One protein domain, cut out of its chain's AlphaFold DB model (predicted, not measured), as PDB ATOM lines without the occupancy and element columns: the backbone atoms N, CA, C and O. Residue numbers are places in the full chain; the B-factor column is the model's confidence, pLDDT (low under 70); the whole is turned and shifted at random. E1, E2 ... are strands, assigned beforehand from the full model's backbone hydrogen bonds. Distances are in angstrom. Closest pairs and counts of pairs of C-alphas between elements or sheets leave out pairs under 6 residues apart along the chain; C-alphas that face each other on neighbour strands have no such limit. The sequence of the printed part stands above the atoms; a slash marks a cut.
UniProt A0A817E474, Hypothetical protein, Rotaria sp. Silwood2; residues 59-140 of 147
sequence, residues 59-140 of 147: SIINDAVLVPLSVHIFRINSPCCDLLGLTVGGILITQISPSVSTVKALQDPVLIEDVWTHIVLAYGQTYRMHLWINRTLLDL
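Overview. This is residues 59 to 140 of the 147 residues of the protein "Hypothetical protein" of Rotaria sp. Silwood2 (UniProt A0A817E474). This is a small, loosely formed sandwich: a sheet of four strands, E1 to E4, is partly face to face with a sheet of three, E5 to E7, and the chain passes from the one to the other once, between E4 and E5. Each sheet is a simple zigzag of hairpins, and the two planes are nearly parallel, with 20 pairs of C-alphas within 10 A between them. The printed part has 82 residues with seven named strands, E1 to E7 in order along the chain, and no named helix; the class is all strand. The sheet orders are E1 E2 E3 E4 and E5 E6 E7, both antiparallel throughout. The whole is compact, with a radius of gyration of the C-alphas of 13.1 A, and flat, with spans of 36 by 35 by 18 A.

Arrangement. E1, residues 65 to 70, and E2, residues 80 to 86, form an antiparallel hairpin at 170 degrees; N 69 and O 81 are 2.9 A apart, within hydrogen-bond range. E3, residues 91 to 94, is the next antiparallel neighbour of E2, with N 93 and O 85 at 2.8 A. The pairing is staggered: E2 pairs with E1 over residues 80 to 85 and with E3 over residues 85 to 86. E4, residues 104 to 110, is an edge strand, antiparallel to E3, with N 94 and O 104 at 3.2 A. These four make a meander, each strand the antiparallel neighbour of the one before. A second meander is E5, residues 117 to 124, E6, residues 128 to 133, and E7, residues 136 to 139. N 132 and O 120 are 2.8 A apart between E5 and E6, and N 138 and O 131 are 2.8 A apart between E6 and E7. The two sheets form a sandwich, two sheets face to face, with best planes 8 degrees apart and strands at 27 degrees. E3 and E6 are near each other. The closest C-alphas of E4 and E7, Leu 106 and Leu 138, are 7.7 A apart.

Along the chain. E1 begins at C-alpha 65, (24.464, 11.592, 43.043). E2 is 15.8 A long, E4 14.0 A and E6 16.9 A. E5, the longest strand, runs 23.3 A from C-alpha 117, (24.645, -2.330, 49.988). E7 ends at C-alpha 139, (41.077, 2.836, 53.216).

Size, cuts and confidence. The C-alphas farthest apart, Ser 59 and Thr 126, are 37.5 A apart. The printed part has no cut, and no link is long. Mean pLDDT of the printed part is 72.9; 32 residues are under 70, among them 71 to 80 and 96 to 109.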
ATOM      1  N   SER A  59      20.767   1.900  34.278       60.66
ATOM      2  CA  SER A  59      20.724   3.312  33.870       60.66
ATOM      3  C   SER A  59      20.819   4.294  35.041       60.66
ATOM      4  O   SER A  59      21.285   5.411  34.843       60.66
ATOM      5  N   ILE A  60      20.420   3.881  36.251       61.88
ATOM      6  CA  ILE A  60      20.446   4.713  37.465       61.88
ATOM      7  C   ILE A  60      21.827   4.674  38.128       61.88
ATOM      8  O   ILE A  60      22.187   5.590  38.852       61.88
ATOM      9  N   ILE A  61      22.619   3.633  37.870       66.00
ATOM     10  CA  ILE A  61      23.958   3.452  38.452       66.00
ATOM     11  C   ILE A  61      25.014   4.340  37.761       66.00
ATOM     12  O   ILE A  61      26.079   4.592  38.323       66.00
ATOM     13  N   ASN A  62      24.724   4.844  36.559       71.38
ATOM     14  CA  ASN A  62      25.658   5.656  35.785       71.38
ATOM     15  C   ASN A  62      25.580   7.136  36.177       71.38
ATOM     16  O   ASN A  62      24.595   7.799  35.871       71.38
ATOM     17  N   ASP A  63      26.656   7.650  36.774       75.62
ATOM     18  CA  ASP A  63      26.828   9.079  37.098       75.62
ATOM     19  C   ASP A  63      25.799   9.636  38.106       75.62
ATOM     20  O   ASP A  63      25.278  10.745  37.977       75.62
ATOM     21  N   ALA A  64      25.447   8.828  39.109       79.31
ATOM     22  CA  ALA A  64      24.416   9.171  40.084       79.31
ATOM     23  C   ALA A  64      24.961   9.966  41.271       79.31
ATOM     24  O   ALA A  64      26.004   9.639  41.832       79.31
ATOM     25  N   VAL A  65      24.184  10.932  41.762       82.81
ATOM     26  CA  VAL A  65      24.464  11.592  43.043       82.81
ATOM     27  C   VAL A  65      23.664  10.911  44.147       82.81
ATOM     28  O   VAL A  65      22.436  10.936  44.129       82.81
ATOM     29  N   LEU A  66      24.358  10.332  45.130       85.75
ATOM     30  CA  LEU A  66      23.721   9.654  46.262       85.75
ATOM     31  C   LEU A  66      23.485  10.613  47.430       85.75
ATOM     32  O   LEU A  66      22.399  10.643  48.004       85.75
ATOM     33  N   VAL A  67      24.505  11.399  47.787       86.19
ATOM     34  CA  VAL A  67      24.441  12.339  48.911       86.19
ATOM     35  C   VAL A  67      24.948  13.705  48.463       86.19
ATOM     36  O   VAL A  67      26.159  13.944  48.443       86.19
ATOM     37  N   PRO A  68      24.030  14.616  48.108       80.56
ATOM     38  CA  PRO A  68      24.375  15.985  47.784       80.56
ATOM     39  C   PRO A  68      24.627  16.795  49.064       80.56
ATOM     40  O   PRO A  68      23.814  16.758  49.987       80.56
ATOM     41  N   LEU A  69      25.692  17.596  49.107       76.81
ATOM     42  CA  LEU A  69      25.870  18.633  50.126       76.81
ATOM     43  C   LEU A  69      25.878  20.012  49.464       76.81
ATOM     44  O   LEU A  69      26.670  20.303  48.568       76.81
ATOM     45  N   SER A  70      24.970  20.878  49.909       72.88
ATOM     46  CA  SER A  70      24.864  22.254  49.431       72.88
ATOM     47  C   SER A  70      24.440  23.184  50.558       72.88
ATOM     48  O   SER A  70      23.630  22.812  51.405       72.88
ATOM     49  N   VAL A  71      24.953  24.417  50.537       66.75
ATOM     50  CA  VAL A  71      24.498  25.493  51.433       66.75
ATOM     51  C   VAL A  71      23.185  26.136  50.969       66.75
ATOM     52  O   VAL A  71      22.596  26.934  51.700       66.75
ATOM     53  N   HIS A  72      22.683  25.778  49.780       63.41
ATOM     54  CA  HIS A  72      21.436  26.298  49.227       63.41
ATOM     55  C   HIS A  72      20.514  25.179  48.731       63.41
ATOM     56  O   HIS A  72      20.935  24.213  48.103       63.41
ATOM     57  N   ILE A  73      19.214  25.362  48.963       56.50
ATOM     58  CA  ILE A  73      18.146  24.375  48.724       56.50
ATOM     59  C   ILE A  73      17.953  23.967  47.247       56.50
ATOM     60  O   ILE A  73      17.226  23.015  46.980       56.50
ATOM     61  N   PHE A  74      18.633  24.625  46.296       54.97
ATOM     62  CA  PHE A  74      18.476  24.382  44.853       54.97
ATOM     63  C   PHE A  74      19.783  24.363  44.037       54.97
ATOM     64  O   PHE A  74      19.719  24.399  42.813       54.97
ATOM     65  N   ARG A  75      20.970  24.321  44.669       56.28
ATOM     66  CA  ARG A  75      22.286  24.349  43.977       56.28
ATOM     67  C   ARG A  75      22.483  25.483  42.945       56.28
ATOM     68  O   ARG A  75      23.387  25.406  42.119       56.28
ATOM     69  N   ILE A  76      21.688  26.552  42.962       49.88
ATOM     70  CA  ILE A  76      21.873  27.669  42.025       49.88
ATOM     71  C   ILE A  76      23.048  28.511  42.524       49.88
ATOM     72  O   ILE A  76      22.959  29.114  43.591       49.88
ATOM     73  N   ASN A  77      24.152  28.525  41.768       50.34
ATOM     74  CA  ASN A  77      25.344  29.359  42.005       50.34
ATOM     75  C   ASN A  77      25.996  29.195  43.395       50.34
ATOM     76  O   ASN A  77      26.702  30.080  43.870       50.34
ATOM     77  N   SER A  78      25.760  28.054  44.042       55.28
ATOM     78  CA  SER A  78      26.284  27.710  45.361       55.28
ATOM     79  C   SER A  78      27.450  26.750  45.220       55.28
ATOM     80  O   SER A  78      27.347  25.825  44.405       55.28
ATOM     81  N   PRO A  79      28.489  26.828  46.067       57.03
ATOM     82  CA  PRO A  79      29.387  25.702  46.163       57.03
ATOM     83  C   PRO A  79      28.578  24.495  46.667       57.03
ATOM     84  O   PRO A  79      27.813  24.573  47.637       57.03
ATOM     85  N   CYS A  80      28.654  23.414  45.905       66.81
ATOM     86  CA  CYS A  80      28.040  22.137  46.206       66.81
ATOM     87  C   CYS A  80      29.072  21.049  45.923       66.81
ATOM     88  O   CYS A  80      29.902  21.190  45.024       66.81
ATOM     89  N   CYS A  81      29.049  20.000  46.728       71.56
ATOM     90  CA  CYS A  81      29.869  18.818  46.536       71.56
ATOM     91  C   CYS A  81      28.983  17.587  46.663       71.56
ATOM     92  O   CYS A  81      28.012  17.569  47.427       71.56
ATOM     93  N   ASP A  82      29.320  16.562  45.897       75.94
ATOM     94  CA  ASP A  82      28.680  15.266  46.019       75.94
ATOM     95  C   ASP A  82      29.508  14.464  47.026       75.94
ATOM     96  O   ASP A  82      30.561  13.918  46.700       75.94
ATOM     97  N   LEU A  83      29.054  14.452  48.288       80.00
ATOM     98  CA  LEU A  83      29.720  13.708  49.365       80.00
ATOM     99  C   LEU A  83      29.863  12.237  48.990       80.00
ATOM    100  O   LEU A  83      30.899  11.631  49.252       80.00
ATOM    101  N   LEU A  84      28.815  11.696  48.369       84.25
ATOM    102  CA  LEU A  84      28.778  10.373  47.771       84.25
ATOM    103  C   LEU A  84      28.124  10.469  46.395       84.25
ATOM    104  O   LEU A  84      27.007  10.981  46.265       84.25
ATOM    105  N   GLY A  85      28.797   9.925  45.393       83.88
ATOM    106  CA  GLY A  85      28.283   9.783  44.037       83.88
ATOM    107  C   GLY A  85      28.792   8.504  43.386       83.88
ATOM    108  O   GLY A  85      29.596   7.782  43.970       83.88
ATOM    109  N   LEU A  86      28.333   8.233  42.174       81.69
ATOM    110  CA  LEU A  86      28.777   7.134  41.328       81.69
ATOM    111  C   LEU A  86      29.370   7.713  40.050       81.69
ATOM    112  O   LEU A  86      28.845   8.694  39.544       81.69
ATOM    113  N   THR A  87      30.427   7.116  39.504       78.12
ATOM    114  CA  THR A  87      30.874   7.446  38.144       78.12
ATOM    115  C   THR A  87      29.961   6.810  37.098       78.12
ATOM    116  O   THR A  87      29.150   5.922  37.382       78.12
ATOM    117  N   VAL A  88      30.179   7.169  35.833       76.62
ATOM    118  CA  VAL A  88      29.837   6.288  34.709       76.62
ATOM    119  C   VAL A  88      30.536   4.939  34.943       76.62
ATOM    120  O   VAL A  88      31.759   4.903  35.086       76.62
ATOM    121  N   GLY A  89      29.772   3.852  35.071       75.31
ATOM    122  CA  GLY A  89      30.281   2.529  35.461       75.31
ATOM    123  C   GLY A  89      30.028   2.116  36.917       75.31
ATOM    124  O   GLY A  89      30.416   1.015  37.294       75.31
ATOM    125  N   GLY A  90      29.364   2.946  37.731       77.56
ATOM    126  CA  GLY A  90      28.894   2.541  39.065       77.56
ATOM    127  C   GLY A  90      29.960   2.496  40.154       77.56
ATOM    128  O   GLY A  90      29.750   1.871  41.196       77.56
ATOM    129  N   ILE A  91      31.098   3.143  39.914       80.50
ATOM    130  CA  ILE A  91      32.196   3.242  40.871       80.50
ATOM    131  C   ILE A  91      31.853   4.311  41.901       80.50
ATOM    132  O   ILE A  91      31.532   5.441  41.534       80.50
ATOM    133  N   LEU A  92      31.944   3.976  43.186       81.06
ATOM    134  CA  LEU A  92      31.652   4.911  44.266       81.06
ATOM    135  C   LEU A  92      32.755   5.976  44.389       81.06
ATOM    136  O   LEU A  92      33.947   5.668  44.491       81.06
ATOM    137  N   ILE A  93      32.338   7.241  44.402       80.31
ATOM    138  CA  ILE A  93      33.209   8.408  44.564       80.31
ATOM    139  C   ILE A  93      32.796   9.230  45.779       80.31
ATOM    140  O   ILE A  93      31.620   9.287  46.144       80.31
ATOM    141  N   THR A  94      33.777   9.890  46.391       79.56
ATOM    142  CA  THR A  94      33.561  10.755  47.558       79.56
ATOM    143  C   THR A  94      34.248  12.104  47.366       79.56
ATOM    144  O   THR A  94      35.411  12.123  46.946       79.56
ATOM    145  N   GLN A  95      33.585  13.212  47.715       75.31
ATOM    146  CA  GLN A  95      34.148  14.565  47.617       75.31
ATOM    147  C   GLN A  95      33.632  15.487  48.733       75.31
ATOM    148  O   GLN A  95      32.436  15.560  48.975       75.31
ATOM    149  N   ILE A  96      34.514  16.262  49.378       69.31
ATOM    150  CA  ILE A  96      34.141  17.140  50.512       69.31
ATOM    151  C   ILE A  96      34.137  18.635  50.160       69.31
ATOM    152  O   ILE A  96      33.503  19.425  50.854       69.31
ATOM    153  N   SER A  97      34.744  19.053  49.047       64.56
ATOM    154  CA  SER A  97      34.673  20.445  48.588       64.56
ATOM    155  C   SER A  97      34.833  20.554  47.067       64.56
ATOM    156  O   SER A  97      35.612  19.797  46.486       64.56
ATOM    157  N   PRO A  98      34.143  21.502  46.406       54.78
ATOM    158  CA  PRO A  98      34.392  21.823  45.002       54.78
ATOM    159  C   PRO A  98      35.731  22.549  44.773       54.78
ATOM    160  O   PRO A  98      36.257  22.486  43.668       54.78
ATOM    161  N   SER A  99      36.297  23.220  45.787       50.62
ATOM    162  CA  SER A  99      37.578  23.948  45.685       50.62
ATOM    163  C   SER A  99      38.790  23.147  46.166       50.62
ATOM    164  O   SER A  99      39.913  23.439  45.764       50.62
ATOM    165  N   VAL A 100      38.576  22.136  47.012       50.72
ATOM    166  CA  VAL A 100      39.616  21.195  47.445       50.72
ATOM    167  C   VAL A 100      39.365  19.892  46.702       50.72
ATOM    168  O   VAL A 100      38.490  19.110  47.064       50.72
ATOM    169  N   SER A 101      40.112  19.701  45.620       44.53
ATOM    170  CA  SER A 101      40.041  18.612  44.642       44.53
ATOM    171  C   SER A 101      40.434  17.240  45.207       44.53
ATOM    172  O   SER A 101      41.255  16.525  44.644       44.53
ATOM    173  N   THR A 102      39.840  16.813  46.319       52.22
ATOM    174  CA  THR A 102      39.955  15.422  46.776       52.22
ATOM    175  C   THR A 102      38.792  14.611  46.215       52.22
ATOM    176  O   THR A 102      37.954  14.113  46.958       52.22
ATOM    177  N   VAL A 103      38.719  14.513  44.884       52.09
ATOM    178  CA  VAL A 103      37.877  13.511  44.223       52.09
ATOM    179  C   VAL A 103      38.635  12.197  44.326       52.09
ATOM    180  O   VAL A 103      39.694  12.039  43.722       52.09
ATOM    181  N   LYS A 104      38.127  11.263  45.127       60.81
ATOM    182  CA  LYS A 104      38.648   9.896  45.139       60.81
ATOM    183  C   LYS A 104      37.597   8.967  44.572       60.81
ATOM    184  O   LYS A 104      36.534   8.804  45.165       60.81
ATOM    185  N   ALA A 105      37.925   8.384  43.426       54.62
ATOM    186  CA  ALA A 105      37.238   7.222  42.904       54.62
ATOM    187  C   ALA A 105      37.909   5.981  43.483       54.62
ATOM    188  O   ALA A 105      39.109   5.772  43.291       54.62
ATOM    189  N   LEU A 106      37.157   5.186  44.235       61.22
ATOM    190  CA  LEU A 106      37.616   3.867  44.648       61.22
ATOM    191  C   LEU A 106      37.245   2.904  43.539       61.22
ATOM    192  O   LEU A 106      36.079   2.566  43.419       61.22
ATOM    193  N   GLN A 107      38.230   2.497  42.734       56.72
ATOM    194  CA  GLN A 107      38.050   1.662  41.540       56.72
ATOM    195  C   GLN A 107      37.298   0.341  41.805       56.72
ATOM    196  O   GLN A 107      36.743  -0.224  40.873       56.72
ATOM    197  N   ASP A 108      37.217  -0.094  43.063       60.81
ATOM    198  CA  ASP A 108      36.386  -1.198  43.527       60.81
ATOM    199  C   ASP A 108      35.889  -0.924  44.954       60.81
ATOM    200  O   ASP A 108      36.651  -0.367  45.758       60.81
ATOM    201  N   PRO A 109      34.652  -1.327  45.314       61.78
ATOM    202  CA  PRO A 109      33.697  -2.156  44.569       61.78
ATOM    203  C   PRO A 109      32.677  -1.363  43.733       61.78
ATOM    204  O   PRO A 109      32.094  -0.382  44.200       61.78
ATOM    205  N   VAL A 110      32.378  -1.874  42.534       71.12
ATOM    206  CA  VAL A 110      31.200  -1.480  41.742       71.12
ATOM    207  C   VAL A 110      29.924  -1.900  42.477       71.12
ATOM    208  O   VAL A 110      29.811  -3.033  42.952       71.12
ATOM    209  N   LEU A 111      28.948  -0.996  42.573       79.38
ATOM    210  CA  LEU A 111      27.642  -1.354  43.124       79.38
ATOM    211  C   LEU A 111      26.940  -2.382  42.236       79.38
ATOM    212  O   LEU A 111      26.795  -2.189  41.031       79.38
ATOM    213  N   ILE A 112      26.459  -3.456  42.858       81.75
ATOM    214  CA  ILE A 112      25.718  -4.512  42.170       81.75
ATOM    215  C   ILE A 112      24.235  -4.129  42.125       81.75
ATOM    216  O   ILE A 112      23.646  -3.736  43.135       81.75
ATOM    217  N   GLU A 113      23.634  -4.248  40.943       84.62
ATOM    218  CA  GLU A 113      22.203  -4.030  40.738       84.62
ATOM    219  C   GLU A 113      21.360  -5.001  41.577       84.62
ATOM    220  O   GLU A 113      21.704  -6.168  41.745       84.62
ATOM    221  N   ASP A 114      20.248  -4.503  42.119       87.12
ATOM    222  CA  ASP A 114      19.306  -5.243  42.960       87.12
ATOM    223  C   ASP A 114      19.923  -5.892  44.221       87.12
ATOM    224  O   ASP A 114      19.325  -6.770  44.843       87.12
ATOM    225  N   VAL A 115      21.084  -5.411  44.679       88.25
ATOM    226  CA  VAL A 115      21.724  -5.870  45.919       88.25
ATOM    227  C   VAL A 115      21.760  -4.749  46.951       88.25
ATOM    228  O   VAL A 115      22.262  -3.651  46.704       88.25
ATOM    229  N   TRP A 116      21.242  -5.042  48.147       90.62
ATOM    230  CA  TRP A 116      21.361  -4.137  49.287       90.62
ATOM    231  C   TRP A 116      22.826  -3.965  49.677       90.62
ATOM    232  O   TRP A 116      23.508  -4.926  50.026       90.62
ATOM    233  N   THR A 117      23.280  -2.718  49.656       90.44
ATOM    234  CA  THR A 117      24.645  -2.330  49.988       90.44
ATOM    235  C   THR A 117      24.625  -1.295  51.102       90.44
ATOM    236  O   THR A 117      23.938  -0.275  51.002       90.44
ATOM    237  N   HIS A 118      25.377  -1.558  52.170       91.50
ATOM    238  CA  HIS A 118      25.598  -0.605  53.254       91.50
ATOM    239  C   HIS A 118      26.841   0.224  52.963       91.50
ATOM    240  O   HIS A 118      27.915  -0.343  52.763       91.50
ATOM    241  N   ILE A 119      26.692   1.546  52.960       89.62
ATOM    242  CA  ILE A 119      27.776   2.499  52.723       89.62
ATOM    243  C   ILE A 119      27.904   3.399  53.946       89.62
ATOM    244  O   ILE A 119      26.916   3.971  54.410       89.62
ATOM    245  N   VAL A 120      29.133   3.557  54.435       89.75
ATOM    246  CA  VAL A 120      29.469   4.520  55.486       89.75
ATOM    247  C   VAL A 120      30.620   5.388  55.015       89.75
ATOM    248  O   VAL A 120      31.687   4.868  54.719       89.75
ATOM    249  N   LEU A 121      30.423   6.700  54.990       85.75
ATOM    250  CA  LEU A 121      31.478   7.692  54.815       85.75
ATOM    251  C   LEU A 121      31.713   8.377  56.154       85.75
ATOM    252  O   LEU A 121      30.772   8.919  56.728       85.75
ATOM    253  N   ALA A 122      32.951   8.401  56.632       86.19
ATOM    254  CA  ALA A 122      33.347   9.233  57.760       86.19
ATOM    255  C   ALA A 122      34.444  10.207  57.338       86.19
ATOM    256  O   ALA A 122      35.329   9.863  56.557       86.19
ATOM    257  N   TYR A 123      34.392  11.414  57.884       80.69
ATOM    258  CA  TYR A 123      35.402  12.445  57.720       80.69
ATOM    259  C   TYR A 123      35.818  12.982  59.085       80.69
ATOM    260  O   TYR A 123      34.974  13.282  59.928       80.69
ATOM    261  N   GLY A 124      37.121  13.177  59.271       78.06
ATOM    262  CA  GLY A 124      37.667  13.969  60.366       78.06
ATOM    263  C   GLY A 124      39.006  14.589  59.985       78.06
ATOM    264  O   GLY A 124      39.751  14.029  59.182       78.06
ATOM    265  N   GLN A 125      39.346  15.735  60.580       68.81
ATOM    266  CA  GLN A 125      40.601  16.438  60.280       68.81
ATOM    267  C   GLN A 125      41.846  15.590  60.579       68.81
ATOM    268  O   GLN A 125      42.812  15.617  59.822       68.81
ATOM    269  N   THR A 126      41.815  14.816  61.666       66.12
ATOM    270  CA  THR A 126      42.948  13.991  62.107       66.12
ATOM    271  C   THR A 126      43.055  12.681  61.328       66.12
ATOM    272  O   THR A 126      44.158  12.241  61.020       66.12
ATOM    273  N   TYR A 127      41.914  12.073  60.989       58.84
ATOM    274  CA  TYR A 127      41.853  10.708  60.453       58.84
ATOM    275  C   TYR A 127      41.504  10.640  58.961       58.84
ATOM    276  O   TYR A 127      41.519   9.565  58.383       58.84
ATOM    277  N   ARG A 128      41.313  11.789  58.295       74.31
ATOM    278  CA  ARG A 128      40.984  11.895  56.860       74.31
ATOM    279  C   ARG A 128      39.623  11.247  56.554       74.31
ATOM    280  O   ARG A 128      38.782  11.107  57.443       74.31
ATOM    281  N   MET A 129      39.348  10.993  55.274       78.31
ATOM    282  CA  MET A 129      38.131  10.300  54.845       78.31
ATOM    283  C   MET A 129      38.319   8.794  54.973       78.31
ATOM    284  O   MET A 129      39.365   8.280  54.592       78.31
ATOM    285  N   HIS A 130      37.278   8.096  55.404       83.50
ATOM    286  CA  HIS A 130      37.200   6.643  55.375       83.50
ATOM    287  C   HIS A 130      35.865   6.222  54.773       83.50
ATOM    288  O   HIS A 130      34.825   6.803  55.097       83.50
ATOM    289  N   LEU A 131      35.903   5.211  53.911       84.12
ATOM    290  CA  LEU A 131      34.719   4.648  53.283       84.12
ATOM    291  C   LEU A 131      34.619   3.173  53.642       84.12
ATOM    292  O   LEU A 131      35.580   2.426  53.481       84.12
ATOM    293  N   TRP A 132      33.454   2.745  54.111       87.75
ATOM    294  CA  TRP A 132      33.148   1.338  54.323       87.75
ATOM    295  C   TRP A 132      32.019   0.911  53.404       87.75
ATOM    296  O   TRP A 132      31.015   1.615  53.288       87.75
ATOM    297  N   ILE A 133      32.165  -0.274  52.814       87.75
ATOM    298  CA  ILE A 133      31.105  -0.945  52.062       87.75
ATOM    299  C   ILE A 133      30.897  -2.333  52.647       87.75
ATOM    300  O   ILE A 133      31.841  -3.112  52.746       87.75
ATOM    301  N   ASN A 134      29.669  -2.642  53.067       90.06
ATOM    302  CA  ASN A 134      29.311  -3.927  53.680       90.06
ATOM    303  C   ASN A 134      30.292  -4.353  54.792       90.06
ATOM    304  O   ASN A 134      30.670  -5.517  54.892       90.06
ATOM    305  N   ARG A 135      30.679  -3.392  55.648       86.88
ATOM    306  CA  ARG A 135      31.649  -3.529  56.760       86.88
ATOM    307  C   ARG A 135      33.123  -3.649  56.350       86.88
ATOM    308  O   ARG A 135      33.979  -3.649  57.231       86.88
ATOM    309  N   THR A 136      33.439  -3.679  55.060       87.44
ATOM    310  CA  THR A 136      34.819  -3.660  54.560       87.44
ATOM    311  C   THR A 136      35.315  -2.223  54.466       87.44
ATOM    312  O   THR A 136      34.708  -1.415  53.768       87.44
ATOM    313  N   LEU A 137      36.412  -1.904  55.161       85.00
ATOM    314  CA  LEU A 137      37.096  -0.617  55.026       85.00
ATOM    315  C   LEU A 137      37.816  -0.559  53.677       85.00
ATOM    316  O   LEU A 137      38.694  -1.373  53.397       85.00
ATOM    317  N   LEU A 138      37.476   0.446  52.886       79.56
ATOM    318  CA  LEU A 138      38.196   0.852  51.692       79.56
ATOM    319  C   LEU A 138      39.054   2.044  52.117       79.56
ATOM    320  O   LEU A 138      38.601   3.190  52.096       79.56
ATOM    321  N   ASP A 139      40.245   1.771  52.655       67.06
ATOM    322  CA  ASP A 139      41.077   2.836  53.216       67.06
ATOM    323  C   ASP A 139      41.469   3.844  52.129       67.06
ATOM    324  O   ASP A 139      42.003   3.500  51.073       67.06
ATOM    325  N   LEU A 140      41.201   5.120  52.393       60.94
ATOM    326  CA  LEU A 140      41.450   6.211  51.464       60.94
ATOM    327  C   LEU A 140      42.776   6.878  51.837       60.94
ATOM    328  O   LEU A 140      42.804   8.037  52.261       60.94
TER     329      LEU A 140